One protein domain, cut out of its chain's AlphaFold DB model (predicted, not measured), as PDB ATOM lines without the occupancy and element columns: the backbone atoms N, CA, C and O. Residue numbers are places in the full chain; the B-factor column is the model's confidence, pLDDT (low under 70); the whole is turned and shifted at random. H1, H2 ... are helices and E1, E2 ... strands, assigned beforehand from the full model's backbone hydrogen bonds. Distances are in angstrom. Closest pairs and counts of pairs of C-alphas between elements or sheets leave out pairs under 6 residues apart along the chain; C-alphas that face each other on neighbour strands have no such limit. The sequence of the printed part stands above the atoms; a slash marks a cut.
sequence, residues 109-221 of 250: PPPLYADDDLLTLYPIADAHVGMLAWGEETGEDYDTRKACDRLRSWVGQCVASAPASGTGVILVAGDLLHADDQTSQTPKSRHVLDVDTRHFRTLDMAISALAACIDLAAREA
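Overview. This is residues 109 to 221 of the 250 residues of an uncharacterized protein of Gemmobacter intermedius (UniProt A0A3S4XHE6). A long, narrow ribbon of two parallel strands, E1 and E2, has two long helices, H2 and H3, side by side over one of its faces. The strands end and these helices begin at the same end of the body, where the loop of residues 175 to 198 lies and where residues 135 to 140, including the short helix H1, stick out. The printed part has 113 residues, with two named strands and three named helices in the order E1, H1, H2, E2, H3, and its class is mixed, helices and strands. It is loose, with a radius of gyration of the C-alphas of 16.4 A, and elongated, spanning 50 by 29 by 20 A.

Along the chain. E1, residues 115 to 125, begins at C-alpha 115 (-70.516, 19.636, 20.598), measures 26.5 A and bends by 63 degrees at residue 118. H1 is residues 135 to 138, 4.9 A long. H2, residues 144 to 161, measures 25.8 A from C-alpha 144 at (-36.979, 8.258, 24.660). E2, residues 165 to 174, measures 24.5 A. H3, residues 199 to 220, is the longest helix at 32.3 A and ends at C-alpha 220 (-63.612, 12.544, 24.218).

Arrangement. E1 and E2 are parallel neighbours, with 17 degrees between their directions. N 166 and O 115, 2.8 A apart, and N 124 and O 171, 2.7 A apart, are within hydrogen-bond range. E1, H1, H2 and E2 form a strand-helix-strand unit, two parallel neighbour strands with helices between them in the chain, and its crossover is right-handed. The closest C-alphas of E1 and H2 are those of Tyr 122 and Val 155, 7.2 A apart. The closest of E2 and H3 are those of Gly 168 and Ala 217, at 6.1 A. E1 and H3 are near each other, with 6 pairs of C-alphas within 10 A. H2 and H3 touch, their closest C-alphas being those of Cys 148 and Ala 209, 5.6 A apart; they run the same way at a shallow tilt of 11 degrees. H1 is apart from H2, H3 and E2. Every O i to N i+4 pair is within hydrogen-bond range in H2, and 17 of 18 are in H3; H1 is too short for such a pair, and its one O i to N i+3 pair is not within range.

Size, cuts and confidence. The C-alphas of Leu 112 and Ser 189, 52.6 A apart, are the two farthest apart. The printed part, residues 109 to 221, has no cut. The link from E2 to H3 is long, with 24 residues. The mean pLDDT of the printed part is 88.4, and residues 109 to 111 and 220 to 221 are under 70.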
ATOM      1  N   PRO A 109     -66.168   3.923  23.902       62.88
ATOM      2  CA  PRO A 109     -67.550   4.274  24.195       62.88
ATOM      3  C   PRO A 109     -67.720   5.796  24.066       62.88
ATOM      4  O   PRO A 109     -66.887   6.534  24.593       62.88
ATOM      5  N   PRO A 110     -68.763   6.272  23.366       62.69
ATOM      6  CA  PRO A 110     -68.902   7.689  23.082       62.69
ATOM      7  C   PRO A 110     -69.119   8.484  24.375       62.69
ATOM      8  O   PRO A 110     -69.805   7.992  25.281       62.69
ATOM      9  N   PRO A 111     -68.625   9.732  24.442       68.31
ATOM     10  CA  PRO A 111     -68.936  10.628  25.544       68.31
ATOM     11  C   PRO A 111     -70.451  10.853  25.654       68.31
ATOM     12  O   PRO A 111     -71.210  10.776  24.676       68.31
ATOM     13  N   LEU A 112     -70.896  11.149  26.878       71.12
ATOM     14  CA  LEU A 112     -72.290  11.501  27.177       71.12
ATOM     15  C   LEU A 112     -72.735  12.754  26.407       71.12
ATOM     16  O   LEU A 112     -73.897  12.847  26.010       71.12
ATOM     17  N   TYR A 113     -71.806  13.682  26.179       78.31
ATOM     18  CA  TYR A 113     -72.015  14.935  25.468       78.31
ATOM     19  C   TYR A 113     -70.753  15.302  24.681       78.31
ATOM     20  O   TYR A 113     -69.658  15.182  25.214       78.31
ATOM     21  N   ALA A 114     -70.922  15.766  23.447       81.25
ATOM     22  CA  ALA A 114     -69.904  16.442  22.651       81.25
ATOM     23  C   ALA A 114     -70.620  17.465  21.755       81.25
ATOM     24  O   ALA A 114     -71.760  17.221  21.350       81.25
ATOM     25  N   ASP A 115     -69.989  18.607  21.497       85.12
ATOM     26  CA  ASP A 115     -70.516  19.636  20.598       85.12
ATOM     27  C   ASP A 115     -70.001  19.403  19.172       85.12
ATOM     28  O   ASP A 115     -68.818  19.598  18.894       85.12
ATOM     29  N   ASP A 116     -70.885  18.966  18.274       86.00
ATOM     30  CA  ASP A 116     -70.544  18.646  16.881       86.00
ATOM     31  C   ASP A 116     -70.100  19.878  16.070       86.00
ATOM     32  O   ASP A 116     -69.376  19.731  15.085       86.00
ATOM     33  N   ASP A 117     -70.473  21.090  16.502       90.31
ATOM     34  CA  ASP A 117     -70.044  22.346  15.874       90.31
ATOM     35  C   ASP A 117     -68.645  22.790  16.391       90.31
ATOM     36  O   ASP A 117     -68.116  23.820  15.959       90.31
ATOM     37  N   LEU A 118     -68.015  22.017  17.294       89.31
ATOM     38  CA  LEU A 118     -66.730  22.327  17.927       89.31
ATOM     39  C   LEU A 118     -65.614  21.343  17.536       89.31
ATOM     40  O   LEU A 118     -65.774  20.119  17.558       89.31
ATOM     41  N   LEU A 119     -64.437  21.901  17.237       92.25
ATOM     42  CA  LEU A 119     -63.210  21.167  16.932       92.25
ATOM     43  C   LEU A 119     -62.097  21.565  17.902       92.25
ATOM     44  O   LEU A 119     -61.819  22.753  18.068       92.25
ATOM     45  N   THR A 120     -61.403  20.574  18.466       93.44
ATOM     46  CA  THR A 120     -60.182  20.797  19.256       93.44
ATOM     47  C   THR A 120     -58.941  20.326  18.502       93.44
ATOM     48  O   THR A 120     -58.869  19.188  18.039       93.44
ATOM     49  N   LEU A 121     -57.945  21.209  18.396       93.88
ATOM     50  CA  LEU A 121     -56.641  20.939  17.791       93.88
ATOM     51  C   LEU A 121     -55.585  20.732  18.885       93.88
ATOM     52  O   LEU A 121     -55.389  21.602  19.732       93.88
ATOM     53  N   TYR A 122     -54.859  19.620  18.805       94.12
ATOM     54  CA  TYR A 122     -53.746  19.262  19.681       94.12
ATOM     55  C   TYR A 122     -52.438  19.251  18.868       94.12
ATOM     56  O   TYR A 122     -52.093  18.230  18.263       94.12
ATOM     57  N   PRO A 123     -51.720  20.386  18.787       94.19
ATOM     58  CA  PRO A 123     -50.482  20.479  18.026       94.19
ATOM     59  C   PRO A 123     -49.300  19.898  18.814       94.19
ATOM     60  O   PRO A 123     -48.961  20.376  19.891       94.19
ATOM     61  N   ILE A 124     -48.650  18.889  18.248       93.88
ATOM     62  CA  ILE A 124     -47.406  18.296  18.734       93.88
ATOM     63  C   ILE A 124     -46.273  18.838  17.865       93.88
ATOM     64  O   ILE A 124     -46.242  18.587  16.661       93.88
ATOM     65  N   ALA A 125     -45.341  19.560  18.474       92.25
ATOM     66  CA  ALA A 125     -44.144  20.080  17.823       92.25
ATOM     67  C   ALA A 125     -42.913  19.759  18.677       92.25
ATOM     68  O   ALA A 125     -43.037  19.656  19.900       92.25
ATOM     69  N   ASP A 126     -41.761  19.583  18.024       92.06
ATOM     70  CA  ASP A 126     -40.438  19.502  18.662       92.06
ATOM     71  C   ASP A 126     -40.359  18.459  19.797       92.06
ATOM     72  O   ASP A 126     -39.707  18.655  20.825       92.06
ATOM     73  N   ALA A 127     -41.051  17.324  19.637       92.50
ATOM     74  CA  ALA A 127     -41.073  16.273  20.655       92.50
ATOM     75  C   ALA A 127     -39.703  15.586  20.805       92.50
ATOM     76  O   ALA A 127     -39.400  15.055  21.881       92.50
ATOM     77  N   HIS A 128     -38.904  15.580  19.726       93.69
ATOM     78  CA  HIS A 128     -37.556  15.011  19.648       93.69
ATOM     79  C   HIS A 128     -37.435  13.647  20.342       93.69
ATOM     80  O   HIS A 128     -36.525  13.383  21.134       93.69
ATOM     81  N   VAL A 129     -38.370  12.747  20.042       94.81
ATOM     82  CA  VAL A 129     -38.356  11.382  20.562       94.81
ATOM     83  C   VAL A 129     -37.084  10.691  20.066       94.81
ATOM     84  O   VAL A 129     -36.823  10.625  18.863       94.81
ATOM     85  N   GLY A 130     -36.275  10.196  21.005       93.75
ATOM     86  CA  GLY A 130     -34.968   9.592  20.730       93.75
ATOM     87  C   GLY A 130     -33.765  10.432  21.144       93.75
ATOM     88  O   GLY A 130     -32.657   9.903  21.110       93.75
ATOM     89  N   MET A 131     -33.967  11.691  21.546       95.25
ATOM     90  CA  MET A 131     -32.907  12.537  22.095       95.25
ATOM     91  C   MET A 131     -32.453  12.017  23.460       95.25
ATOM     92  O   MET A 131     -33.289  11.707  24.314       95.25
ATOM     93  N   LEU A 132     -31.139  11.962  23.661       95.19
ATOM     94  CA  LEU A 132     -30.520  11.745  24.962       95.19
ATOM     95  C   LEU A 132     -29.964  13.076  25.467       95.19
ATOM     96  O   LEU A 132     -29.192  13.725  24.770       95.19
ATOM     97  N   ALA A 133     -30.338  13.469  26.681       94.31
ATOM     98  CA  ALA A 133     -29.721  14.600  27.367       94.31
ATOM     99  C   ALA A 133     -29.172  14.139  28.713       94.31
ATOM    100  O   ALA A 133     -29.860  13.443  29.463       94.31
ATOM    101  N   TRP A 134     -27.940  14.547  29.010       93.44
ATOM    102  CA  TRP A 134     -27.304  14.271  30.288       93.44
ATOM    103  C   TRP A 134     -27.634  15.380  31.286       93.44
ATOM    104  O   TRP A 134     -27.337  16.557  31.056       93.44
ATOM    105  N   GLY A 135     -28.267  15.017  32.397       92.62
ATOM    106  CA  GLY A 135     -28.793  15.965  33.372       92.62
ATOM    107  C   GLY A 135     -27.726  16.754  34.122       92.62
ATOM    108  O   GLY A 135     -28.003  17.873  34.538       92.62
ATOM    109  N   GLU A 136     -26.498  16.243  34.257       94.12
ATOM    110  CA  GLU A 136     -25.405  17.036  34.847       94.12
ATOM    111  C   GLU A 136     -25.016  18.228  33.962       94.12
ATOM    112  O   GLU A 136     -24.634  19.277  34.476       94.12
ATOM    113  N   GLU A 137     -25.146  18.087  32.642       93.25
ATOM    114  CA  GLU A 137     -24.852  19.150  31.680       93.25
ATOM    115  C   GLU A 137     -26.060  20.064  31.443       93.25
ATOM    116  O   GLU A 137     -25.930  21.286  31.390       93.25
ATOM    117  N   THR A 138     -27.246  19.472  31.305       92.44
ATOM    118  CA  THR A 138     -28.459  20.171  30.844       92.44
ATOM    119  C   THR A 138     -29.434  20.535  31.966       92.44
ATOM    120  O   THR A 138     -30.381  21.287  31.743       92.44
ATOM    121  N   GLY A 139     -29.205  20.037  33.183       93.69
ATOM    122  CA  GLY A 139     -30.047  20.241  34.364       93.69
ATOM    123  C   GLY A 139     -31.129  19.173  34.575       93.69
ATOM    124  O   GLY A 139     -31.583  18.997  35.705       93.69
ATOM    125  N   GLU A 140     -31.531  18.437  33.534       92.75
ATOM    126  CA  GLU A 140     -32.487  17.327  33.636       92.75
ATOM    127  C   GLU A 140     -32.129  16.227  32.631       92.75
ATOM    128  O   GLU A 140     -31.928  16.493  31.451       92.75
ATOM    129  N   ASP A 141     -32.085  14.972  33.080       95.19
ATOM    130  CA  ASP A 141     -31.922  13.847  32.160       95.19
ATOM    131  C   ASP A 141     -33.126  13.750  31.212       95.19
ATOM    132  O   ASP A 141     -34.282  13.770  31.658       95.19
ATOM    133  N   TYR A 142     -32.869  13.509  29.931       94.81
ATOM    134  CA  TYR A 142     -33.906  13.276  28.926       94.81
ATOM    135  C   TYR A 142     -33.613  12.009  28.131       94.81
ATOM    136  O   TYR A 142     -32.466  11.742  27.789       94.81
ATOM    137  N   ASP A 143     -34.653  11.223  27.859       95.00
ATOM    138  CA  ASP A 143     -34.556   9.960  27.130       95.00
ATOM    139  C   ASP A 143     -35.848   9.677  26.341       95.00
ATOM    140  O   ASP A 143     -36.866  10.372  26.479       95.00
ATOM    141  N   THR A 144     -35.837   8.622  25.519       95.31
ATOM    142  CA  THR A 144     -36.979   8.258  24.660       95.31
ATOM    143  C   THR A 144     -38.243   7.969  25.471       95.31
ATOM    144  O   THR A 144     -39.356   8.282  25.034       95.31
ATOM    145  N   ARG A 145     -38.104   7.361  26.655       94.50
ATOM    146  CA  ARG A 145     -39.243   7.014  27.513       94.50
ATOM    147  C   ARG A 145     -39.872   8.280  28.085       94.50
ATOM    148  O   ARG A 145     -41.085   8.438  27.959       94.50
ATOM    149  N   LYS A 146     -39.060   9.188  28.626       95.50
ATOM    150  CA  LYS A 146     -39.493  10.491  29.142       95.50
ATOM    151  C   LYS A 146     -40.187  11.314  28.066       95.50
ATOM    152  O   LYS A 146     -41.254  11.855  28.345       95.50
ATOM    153  N   ALA A 147     -39.661  11.339  26.841       95.12
ATOM    154  CA  ALA A 147     -40.317  12.005  25.715       95.12
ATOM    155  C   ALA A 147     -41.728  11.438  25.464       95.12
ATOM    156  O   ALA A 147     -42.708  12.181  25.401       95.12
ATOM    157  N   CYS A 148     -41.860  10.108  25.408       95.06
ATOM    158  CA  CYS A 148     -43.145   9.440  25.183       95.06
ATOM    159  C   CYS A 148     -44.132   9.598  26.354       95.06
ATOM    160  O   CYS A 148     -45.340   9.686  26.131       95.06
ATOM    161  N   ASP A 149     -43.657   9.556  27.604       94.88
ATOM    162  CA  ASP A 149     -44.478   9.787  28.805       94.88
ATOM    163  C   ASP A 149     -44.960  11.243  28.864       94.88
ATOM    164  O   ASP A 149     -46.142  11.492  29.109       94.88
ATOM    165  N   ARG A 150     -44.069  12.202  28.576       94.69
ATOM    166  CA  ARG A 150     -44.383  13.635  28.524       94.69
ATOM    167  C   ARG A 150     -45.426  13.924  27.449       94.69
ATOM    168  O   ARG A 150     -46.390  14.622  27.744       94.69
ATOM    169  N   LEU A 151     -45.296  13.321  26.264       94.75
ATOM    170  CA  LEU A 151     -46.275  13.453  25.184       94.75
ATOM    171  C   LEU A 151     -47.671  12.971  25.609       94.75
ATOM    172  O   LEU A 151     -48.643  13.715  25.495       94.75
ATOM    173  N   ARG A 152     -47.767  11.755  26.166       94.12
ATOM    174  CA  ARG A 152     -49.038  11.185  26.649       94.12
ATOM    175  C   ARG A 152     -49.653  12.006  27.778       94.12
ATOM    176  O   ARG A 152     -50.857  12.241  27.777       94.12
ATOM    177  N   SER A 153     -48.831  12.440  28.733       94.06
ATOM    178  CA  SER A 153     -49.278  13.268  29.855       94.06
ATOM    179  C   SER A 153     -49.799  14.622  29.379       94.06
ATOM    180  O   SER A 153     -50.870  15.048  29.806       94.06
ATOM    181  N   TRP A 154     -49.083  15.272  28.458       94.88
ATOM    182  CA  TRP A 154     -49.485  16.552  27.887       94.88
ATOM    183  C   TRP A 154     -50.803  16.439  27.115       94.88
ATOM    184  O   TRP A 154     -51.741  17.166  27.431       94.88
ATOM    185  N   VAL A 155     -50.928  15.474  26.191       93.69
ATOM    186  CA  VAL A 155     -52.193  15.256  25.465       93.69
ATOM    187  C   VAL A 155     -53.324  14.933  26.437       93.69
ATOM    188  O   VAL A 155     -54.400  15.506  26.315       93.69
ATOM    189  N   GLY A 156     -53.086  14.080  27.436       90.81
ATOM    190  CA  GLY A 156     -54.088  13.762  28.453       90.81
ATOM    191  C   GLY A 156     -54.584  14.997  29.212       90.81
ATOM    192  O   GLY A 156     -55.785  15.150  29.412       90.81
ATOM    193  N   GLN A 157     -53.681  15.910  29.579       92.31
ATOM    194  CA  GLN A 157     -54.042  17.178  30.222       92.31
ATOM    195  C   GLN A 157     -54.811  18.108  29.277       92.31
ATOM    196  O   GLN A 157     -55.791  18.724  29.699       92.31
ATOM    197  N   CYS A 158     -54.403  18.197  28.008       92.06
ATOM    198  CA  CYS A 158     -55.105  18.992  27.005       92.06
ATOM    199  C   CYS A 158     -56.518  18.465  26.760       92.06
ATOM    200  O   CYS A 158     -57.453  19.256  26.785       92.06
ATOM    201  N   VAL A 159     -56.682  17.152  26.585       89.31
ATOM    202  CA  VAL A 159     -57.993  16.510  26.403       89.31
ATOM    203  C   VAL A 159     -58.879  16.754  27.624       89.31
ATOM    204  O   VAL A 159     -60.021  17.165  27.469       89.31
ATOM    205  N   ALA A 160     -58.345  16.591  28.838       87.12
ATOM    206  CA  ALA A 160     -59.104  16.821  30.068       87.12
ATOM    207  C   ALA A 160     -59.506  18.292  30.289       87.12
ATOM    208  O   ALA A 160     -60.449  18.567  31.028       87.12
ATOM    209  N   SER A 161     -58.772  19.234  29.692       88.62
ATOM    210  CA  SER A 161     -59.015  20.676  29.838       88.62
ATOM    211  C   SER A 161     -59.814  21.268  28.676       88.62
ATOM    212  O   SER A 161     -60.325  22.384  28.788       88.62
ATOM    213  N   ALA A 162     -59.887  20.562  27.549       88.50
ATOM    214  CA  ALA A 162     -60.603  21.002  26.368       88.50
ATOM    215  C   ALA A 162     -62.120  20.831  26.551       88.50
ATOM    216  O   ALA A 162     -62.576  19.911  27.230       88.50
ATOM    217  N   PRO A 163     -62.935  21.703  25.938       86.25
ATOM    218  CA  PRO A 163     -64.370  21.471  25.852       86.25
ATOM    219  C   PRO A 163     -64.661  20.204  25.035       86.25
ATOM    220  O   PRO A 163     -63.995  19.936  24.032       86.25
ATOM    221  N   ALA A 164     -65.700  19.464  25.432       85.19
ATOM    222  CA  ALA A 164     -66.154  18.272  24.724       85.19
ATOM    223  C   ALA A 164     -66.534  18.618  23.273       85.19
ATOM    224  O   ALA A 164     -67.579  19.215  23.008       85.19
ATOM    225  N   SER A 165     -65.649  18.265  22.345       87.62
ATOM    226  CA  SER A 165     -65.715  18.630  20.928       87.62
ATOM    227  C   SER A 165     -66.088  17.408  20.103       87.62
ATOM    228  O   SER A 165     -65.554  16.327  20.342       87.62
ATOM    229  N   GLY A 166     -66.956  17.560  19.107       83.62
ATOM    230  CA  GLY A 166     -67.312  16.469  18.200       83.62
ATOM    231  C   GLY A 166     -66.120  16.003  17.371       83.62
ATOM    232  O   GLY A 166     -66.021  14.824  17.052       83.62
ATOM    233  N   THR A 167     -65.169  16.897  17.073       86.44
ATOM    234  CA  THR A 167     -63.941  16.550  16.342       86.44
ATOM    235  C   THR A 167     -62.683  16.891  17.141       86.44
ATOM    236  O   THR A 167     -62.514  18.011  17.623       86.44
ATOM    237  N   GLY A 168     -61.757  15.935  17.230       89.62
ATOM    238  CA  GLY A 168     -60.410  16.131  17.766       89.62
ATOM    239  C   GLY A 168     -59.352  15.898  16.689       89.62
ATOM    240  O   GLY A 168     -59.416  14.905  15.968       89.62
ATOM    241  N   VAL A 169     -58.368  16.791  16.584       91.69
ATOM    242  CA  VAL A 169     -57.260  16.674  15.623       91.69
ATOM    243  C   VAL A 169     -55.935  16.635  16.371       91.69
ATOM    244  O   VAL A 169     -55.551  17.619  16.995       91.69
ATOM    245  N   ILE A 170     -55.209  15.520  16.273       92.62
ATOM    246  CA  ILE A 170     -53.794  15.452  16.653       92.62
ATOM    247  C   ILE A 170     -52.964  15.895  15.441       92.62
ATOM    248  O   ILE A 170     -52.989  15.231  14.405       92.62
ATOM    249  N   LEU A 171     -52.233  17.005  15.556       93.94
ATOM    250  CA  LEU A 171     -51.390  17.526  14.476       93.94
ATOM    251  C   LEU A 171     -49.918  17.401  14.855       93.94
ATOM    252  O   LEU A 171     -49.462  18.099  15.749       93.94
ATOM    253  N   VAL A 172     -49.160  16.576  14.137       93.19
ATOM    254  CA  VAL A 172     -47.698  16.523  14.272       93.19
ATOM    255  C   VAL A 172     -47.088  17.570  13.336       93.19
ATOM    256  O   VAL A 172     -47.052  17.377  12.124       93.19
ATOM    257  N   ALA A 173     -46.666  18.703  13.897       86.69
ATOM    258  CA  ALA A 173     -46.245  19.893  13.156       86.69
ATOM    259  C   ALA A 173     -44.782  19.847  12.670       86.69
ATOM    260  O   ALA A 173     -44.427  20.581  11.749       86.69
ATOM    261  N   GLY A 174     -43.947  18.988  13.257       85.81
ATOM    262  CA  GLY A 174     -42.530  18.848  12.913       85.81
ATOM    263  C   GLY A 174     -41.731  18.210  14.045       85.81
ATOM    264  O   GLY A 174     -42.225  18.119  15.169       85.81
ATOM    265  N   ASP A 175     -40.525  17.734  13.728       90.31
ATOM    266  CA  ASP A 175     -39.503  17.271  14.680       90.31
ATOM    267  C   ASP A 175     -40.018  16.322  15.775       90.31
ATOM    268  O   ASP A 175     -39.679  16.398  16.959       90.31
ATOM    269  N   LEU A 176     -40.851  15.368  15.355       92.81
ATOM    270  CA  LEU A 176     -41.315  14.293  16.225       92.81
ATOM    271  C   LEU A 176     -40.154  13.407  16.683       92.81
ATOM    272  O   LEU A 176     -40.095  13.026  17.849       92.81
ATOM    273  N   LEU A 177     -39.259  13.048  15.762       93.50
ATOM    274  CA  LEU A 177     -38.103  12.193  16.018       93.50
ATOM    275  C   LEU A 177     -36.844  13.052  16.105       93.50
ATOM    276  O   LEU A 177     -36.718  14.048  15.400       93.50
ATOM    277  N   HIS A 178     -35.900  12.647  16.949       93.06
ATOM    278  CA  HIS A 178     -34.617  13.341  17.068       93.06
ATOM    279  C   HIS A 178     -33.645  13.028  15.916       93.06
ATOM    280  O   HIS A 178     -32.809  13.857  15.574       93.06
ATOM    281  N   ALA A 179     -33.747  11.837  15.316       90.06
ATOM    282  CA  ALA A 179     -32.850  11.380  14.258       90.06
ATOM    283  C   ALA A 179     -33.619  10.741  13.095       90.06
ATOM    284  O   ALA A 179     -34.532   9.940  13.312       90.06
ATOM    285  N   ASP A 180     -33.183  11.046  11.870       85.25
ATOM    286  CA  ASP A 180     -33.805  10.574  10.625       85.25
ATOM    287  C   ASP A 180     -33.457   9.119  10.281       85.25
ATOM    288  O   ASP A 180     -34.193   8.455   9.554       85.25
ATOM    289  N   ASP A 181     -32.326   8.610  10.780       82.69
ATOM    290  CA  ASP A 181     -31.844   7.264  10.478       82.69
ATOM    291  C   ASP A 181     -31.002   6.651  11.619       82.69
ATOM    292  O   ASP A 181     -30.868   7.197  12.716       82.69
ATOM    293  N   GLN A 182     -30.426   5.469  11.364       83.12
ATOM    294  CA  GLN A 182     -29.563   4.755  12.315       83.12
ATOM    295  C   GLN A 182     -28.144   5.319  12.440       83.12
ATOM    296  O   GLN A 182     -27.391   4.873  13.307       83.12
ATOM    297  N   THR A 183     -27.739   6.257  11.584       82.94
ATOM    298  CA  THR A 183     -26.370   6.796  11.590       82.94
ATOM    299  C   THR A 183     -26.124   7.734  12.766       82.94
ATOM    300  O   THR A 183     -24.964   8.031  13.060       82.94
ATOM    301  N   SER A 184     -27.200   8.146  13.458       82.62
ATOM    302  CA  SER A 184     -27.160   9.084  14.588       82.62
ATOM    303  C   SER A 184     -26.436  10.375  14.206       82.62
ATOM    304  O   SER A 184     -25.664  10.937  14.977       82.62
ATOM    305  N   GLN A 185     -26.623  10.798  12.957       85.12
ATOM    306  CA  GLN A 185     -25.985  11.963  12.375       85.12
ATOM    307  C   GLN A 185     -26.997  12.758  11.563       85.12
ATOM    308  O   GLN A 185     -27.871  12.202  10.903       85.12
ATOM    309  N   THR A 186     -26.831  14.077  11.552       78.44
ATOM    310  CA  THR A 186     -27.634  14.940  10.676       78.44
ATOM    311  C   THR A 186     -27.357  14.617   9.197       78.44
ATOM    312  O   THR A 186     -26.186  14.600   8.795       78.44
ATOM    313  N   PRO A 187     -28.379  14.433   8.336       72.69
ATOM    314  CA  PRO A 187     -28.177  13.933   6.969       72.69
ATOM    315  C   PRO A 187     -27.257  14.797   6.098       72.69
ATOM    316  O   PRO A 187     -26.554  14.299   5.216       72.69
ATOM    317  N   LYS A 188     -27.265  16.116   6.328       77.50
ATOM    318  CA  LYS A 188     -26.528  17.089   5.511       77.50
ATOM    319  C   LYS A 188     -25.128  17.381   6.050       77.50
ATOM    320  O   LYS A 188     -24.167  17.362   5.285       77.50
ATOM    321  N   SER A 189     -25.022  17.684   7.342       77.44
ATOM    322  CA  SER A 189     -23.788  18.141   7.999       77.44
ATOM    323  C   SER A 189     -23.004  17.031   8.691       77.44
ATOM    324  O   SER A 189     -21.846  17.251   9.034       77.44
ATOM    325  N   ARG A 190     -23.598  15.843   8.872       81.69
ATOM    326  CA  ARG A 190     -22.997  14.702   9.583       81.69
ATOM    327  C   ARG A 190     -22.559  15.019  11.014       81.69
ATOM    328  O   ARG A 190     -21.654  14.389  11.549       81.69
ATOM    329  N   HIS A 191     -23.193  16.010  11.636       83.38
ATOM    330  CA  HIS A 191     -23.010  16.259  13.060       83.38
ATOM    331  C   HIS A 191     -23.589  15.086  13.833       83.38
ATOM    332  O   HIS A 191     -24.714  14.679  13.539       83.38
ATOM    333  N   VAL A 192     -22.802  14.563  14.770       86.94
ATOM    334  CA  VAL A 192     -23.209  13.492  15.680       86.94
ATOM    335  C   VAL A 192     -24.343  14.011  16.558       86.94
ATOM    336  O   VAL A 192     -24.280  15.142  17.039       86.94
ATOM    337  N   LEU A 193     -25.382  13.198  16.698       87.31
ATOM    338  CA  LEU A 193     -26.536  13.446  17.550       87.31
ATOM    339  C   LEU A 193     -26.467  12.516  18.758       87.31
ATOM    340  O   LEU A 193     -26.160  11.328  18.607       87.31
ATOM    341  N   ASP A 194     -26.801  13.042  19.930       89.94
ATOM    342  CA  ASP A 194     -26.918  12.251  21.148       89.94
ATOM    343  C   ASP A 194     -28.259  11.515  21.145       89.94
ATOM    344  O   ASP A 194     -29.329  12.077  21.392       89.94
ATOM    345  N   VAL A 195     -28.198  10.228  20.804       92.12
ATOM    346  CA  VAL A 195     -29.366   9.350  20.705       92.12
ATOM    347  C   VAL A 195     -29.410   8.360  21.864       92.12
ATOM    348  O   VAL A 195     -28.399   7.771  22.244       92.12
ATOM    349  N   ASP A 196     -30.603   8.131  22.405       90.56
ATOM    350  CA  ASP A 196     -30.804   7.248  23.563       90.56
ATOM    351  C   ASP A 196     -30.750   5.755  23.181       90.56
ATOM    352  O   ASP A 196     -30.174   4.917  23.880       90.56
ATOM    353  N   THR A 197     -31.341   5.371  22.045       87.69
ATOM    354  CA  THR A 197     -31.443   3.954  21.662       87.69
ATOM    355  C   THR A 197     -31.450   3.722  20.149       87.69
ATOM    356  O   THR A 197     -31.187   4.613  19.349       87.69
ATOM    357  N   ARG A 198     -31.704   2.472  19.731       88.62
ATOM    358  CA  ARG A 198     -31.769   2.080  18.315       88.62
ATOM    359  C   ARG A 198     -32.932   2.790  17.621       88.62
ATOM    360  O   ARG A 198     -34.060   2.677  18.089       88.62
ATOM    361  N   HIS A 199     -32.679   3.369  16.448       88.06
ATOM    362  CA  HIS A 199     -33.669   4.106  15.653       88.06
ATOM    363  C   HIS A 199     -35.032   3.399  15.522       88.06
ATOM    364  O   HIS A 199     -36.062   3.997  15.800       88.06
ATOM    365  N   PHE A 200     -35.059   2.103  15.184       87.69
ATOM    366  CA  PHE A 200     -36.327   1.367  15.059       87.69
ATOM    367  C   PHE A 200     -37.090   1.225  16.378       87.69
ATOM    368  O   PHE A 200     -38.311   1.303  16.389       87.69
ATOM    369  N   ARG A 201     -36.386   1.100  17.508       87.69
ATOM    370  CA  ARG A 201     -37.036   1.082  18.821       87.69
ATOM    371  C   ARG A 201     -37.632   2.450  19.153       87.69
ATOM    372  O   ARG A 201     -38.729   2.516  19.695       87.69
ATOM    373  N   THR A 202     -36.919   3.525  18.826       91.75
ATOM    374  CA  THR A 202     -37.415   4.898  18.971       91.75
ATOM    375  C   THR A 202     -38.667   5.124  18.127       91.75
ATOM    376  O   THR A 202     -39.647   5.657  18.640       91.75
ATOM    377  N   LEU A 203     -38.665   4.663  16.872       90.94
ATOM    378  CA  LEU A 203     -39.829   4.706  15.986       90.94
ATOM    379  C   LEU A 203     -41.033   3.970  16.584       90.94
ATOM    380  O   LEU A 203     -42.100   4.568  16.704       90.94
ATOM    381  N   ASP A 204     -40.859   2.719  17.018       88.50
ATOM    382  CA  ASP A 204     -41.940   1.921  17.618       88.50
ATOM    383  C   ASP A 204     -42.539   2.613  18.850       88.50
ATOM    384  O   ASP A 204     -43.761   2.652  19.034       88.50
ATOM    385  N   MET A 205     -41.681   3.194  19.694       91.81
ATOM    386  CA  MET A 205     -42.108   3.945  20.874       91.81
ATOM    387  C   MET A 205     -42.857   5.229  20.500       91.81
ATOM    388  O   MET A 205     -43.900   5.502  21.096       91.81
ATOM    389  N   ALA A 206     -42.377   5.985  19.508       93.38
ATOM    390  CA  ALA A 206     -43.039   7.199  19.033       93.38
ATOM    391  C   ALA A 206     -44.421   6.893  18.431       93.38
ATOM    392  O   ALA A 206     -45.400   7.555  18.777       93.38
ATOM    393  N   ILE A 207     -44.519   5.851  17.598       92.12
ATOM    394  CA  ILE A 207     -45.783   5.377  17.013       92.12
ATOM    395  C   ILE A 207     -46.756   4.969  18.121       92.12
ATOM    396  O   ILE A 207     -47.902   5.415  18.130       92.12
ATOM    397  N   SER A 208     -46.291   4.178  19.091       89.75
ATOM    398  CA  SER A 208     -47.118   3.733  20.220       89.75
ATOM    399  C   SER A 208     -47.605   4.906  21.077       89.75
ATOM    400  O   SER A 208     -48.753   4.921  21.521       89.75
ATOM    401  N   ALA A 209     -46.754   5.912  21.302       92.31
ATOM    402  CA  ALA A 209     -47.119   7.111  22.051       92.31
ATOM    403  C   ALA A 209     -48.162   7.954  21.302       92.31
ATOM    404  O   ALA A 209     -49.131   8.396  21.919       92.31
ATOM    405  N   LEU A 210     -48.005   8.135  19.987       93.12
ATOM    406  CA  LEU A 210     -48.986   8.831  19.150       93.12
ATOM    407  C   LEU A 210     -50.323   8.092  19.096       93.12
ATOM    408  O   LEU A 210     -51.361   8.727  19.255       93.12
ATOM    409  N   ALA A 211     -50.308   6.767  18.943       90.00
ATOM    410  CA  ALA A 211     -51.519   5.951  18.984       90.00
ATOM    411  C   ALA A 211     -52.264   6.133  20.315       90.00
ATOM    412  O   ALA A 211     -53.459   6.409  20.321       90.00
ATOM    413  N   ALA A 212     -51.545   6.115  21.443       88.75
ATOM    414  CA  ALA A 212     -52.142   6.387  22.748       88.75
ATOM    415  C   ALA A 212     -52.727   7.810  22.855       88.75
ATOM    416  O   ALA A 212     -53.759   8.003  23.493       88.75
ATOM    417  N   CYS A 213     -52.096   8.810  22.232       91.31
ATOM    418  CA  CYS A 213     -52.627  10.175  22.180       91.31
ATOM    419  C   CYS A 213     -53.920  10.258  21.359       91.31
ATOM    420  O   CYS A 213     -54.859  10.941  21.765       91.31
ATOM    421  N   ILE A 214     -53.983   9.538  20.236       89.62
ATOM    422  CA  ILE A 214     -55.189   9.422  19.409       89.62
ATOM    423  C   ILE A 214     -56.303   8.744  20.206       89.62
ATOM    424  O   ILE A 214     -57.407   9.276  20.256       89.62
ATOM    425  N   ASP A 215     -56.012   7.640  20.895       85.88
ATOM    426  CA  ASP A 215     -56.991   6.940  21.734       85.88
ATOM    427  C   ASP A 215     -57.523   7.828  22.867       85.88
ATOM    428  O   ASP A 215     -58.708   7.772  23.197       85.88
ATOM    429  N   LEU A 216     -56.665   8.656  23.471       85.62
ATOM    430  CA  LEU A 216     -57.076   9.626  24.488       85.62
ATOM    431  C   LEU A 216     -58.020  10.680  23.903       85.62
ATOM    432  O   LEU A 216     -59.075  10.924  24.481       85.62
ATOM    433  N   ALA A 217     -57.676  11.264  22.754       86.12
ATOM    434  CA  ALA A 217     -58.517  12.263  22.099       86.12
ATOM    435  C   ALA A 217     -59.843  11.670  21.587       86.12
ATOM    436  O   ALA A 217     -60.889  12.298  21.723       86.12
ATOM    437  N   ALA A 218     -59.825  10.447  21.053       81.56
ATOM    438  CA  ALA A 218     -60.999   9.757  20.516       81.56
ATOM    439  C   ALA A 218     -61.989   9.290  21.596       81.56
ATOM    440  O   ALA A 218     -63.160   9.071  21.306       81.56
ATOM    441  N   ARG A 219     -61.551   9.131  22.850       74.06
ATOM    442  CA  ARG A 219     -62.474   8.884  23.974       74.06
ATOM    443  C   ARG A 219     -63.368  10.088  24.265       74.06
ATOM    444  O   ARG A 219     -64.483   9.894  24.735       74.06
ATOM    445  N   GLU A 220     -62.886  11.294  23.975       68.06
ATOM    446  CA  GLU A 220     -63.612  12.544  24.218       68.06
ATOM    447  C   GLU A 220     -64.297  13.088  22.954       68.06
ATOM    448  O   GLU A 220     -65.327  13.747  23.047       68.06
ATOM    449  N   ALA A 221     -63.765  12.791  21.763       58.75
ATOM    450  CA  ALA A 221     -64.350  13.179  20.481       58.75
ATOM    451  C   ALA A 221     -65.190  12.035  19.890       58.75
ATOM    452  O   ALA A 221     -64.686  10.952  19.603       58.75
TER     453      ALA A 221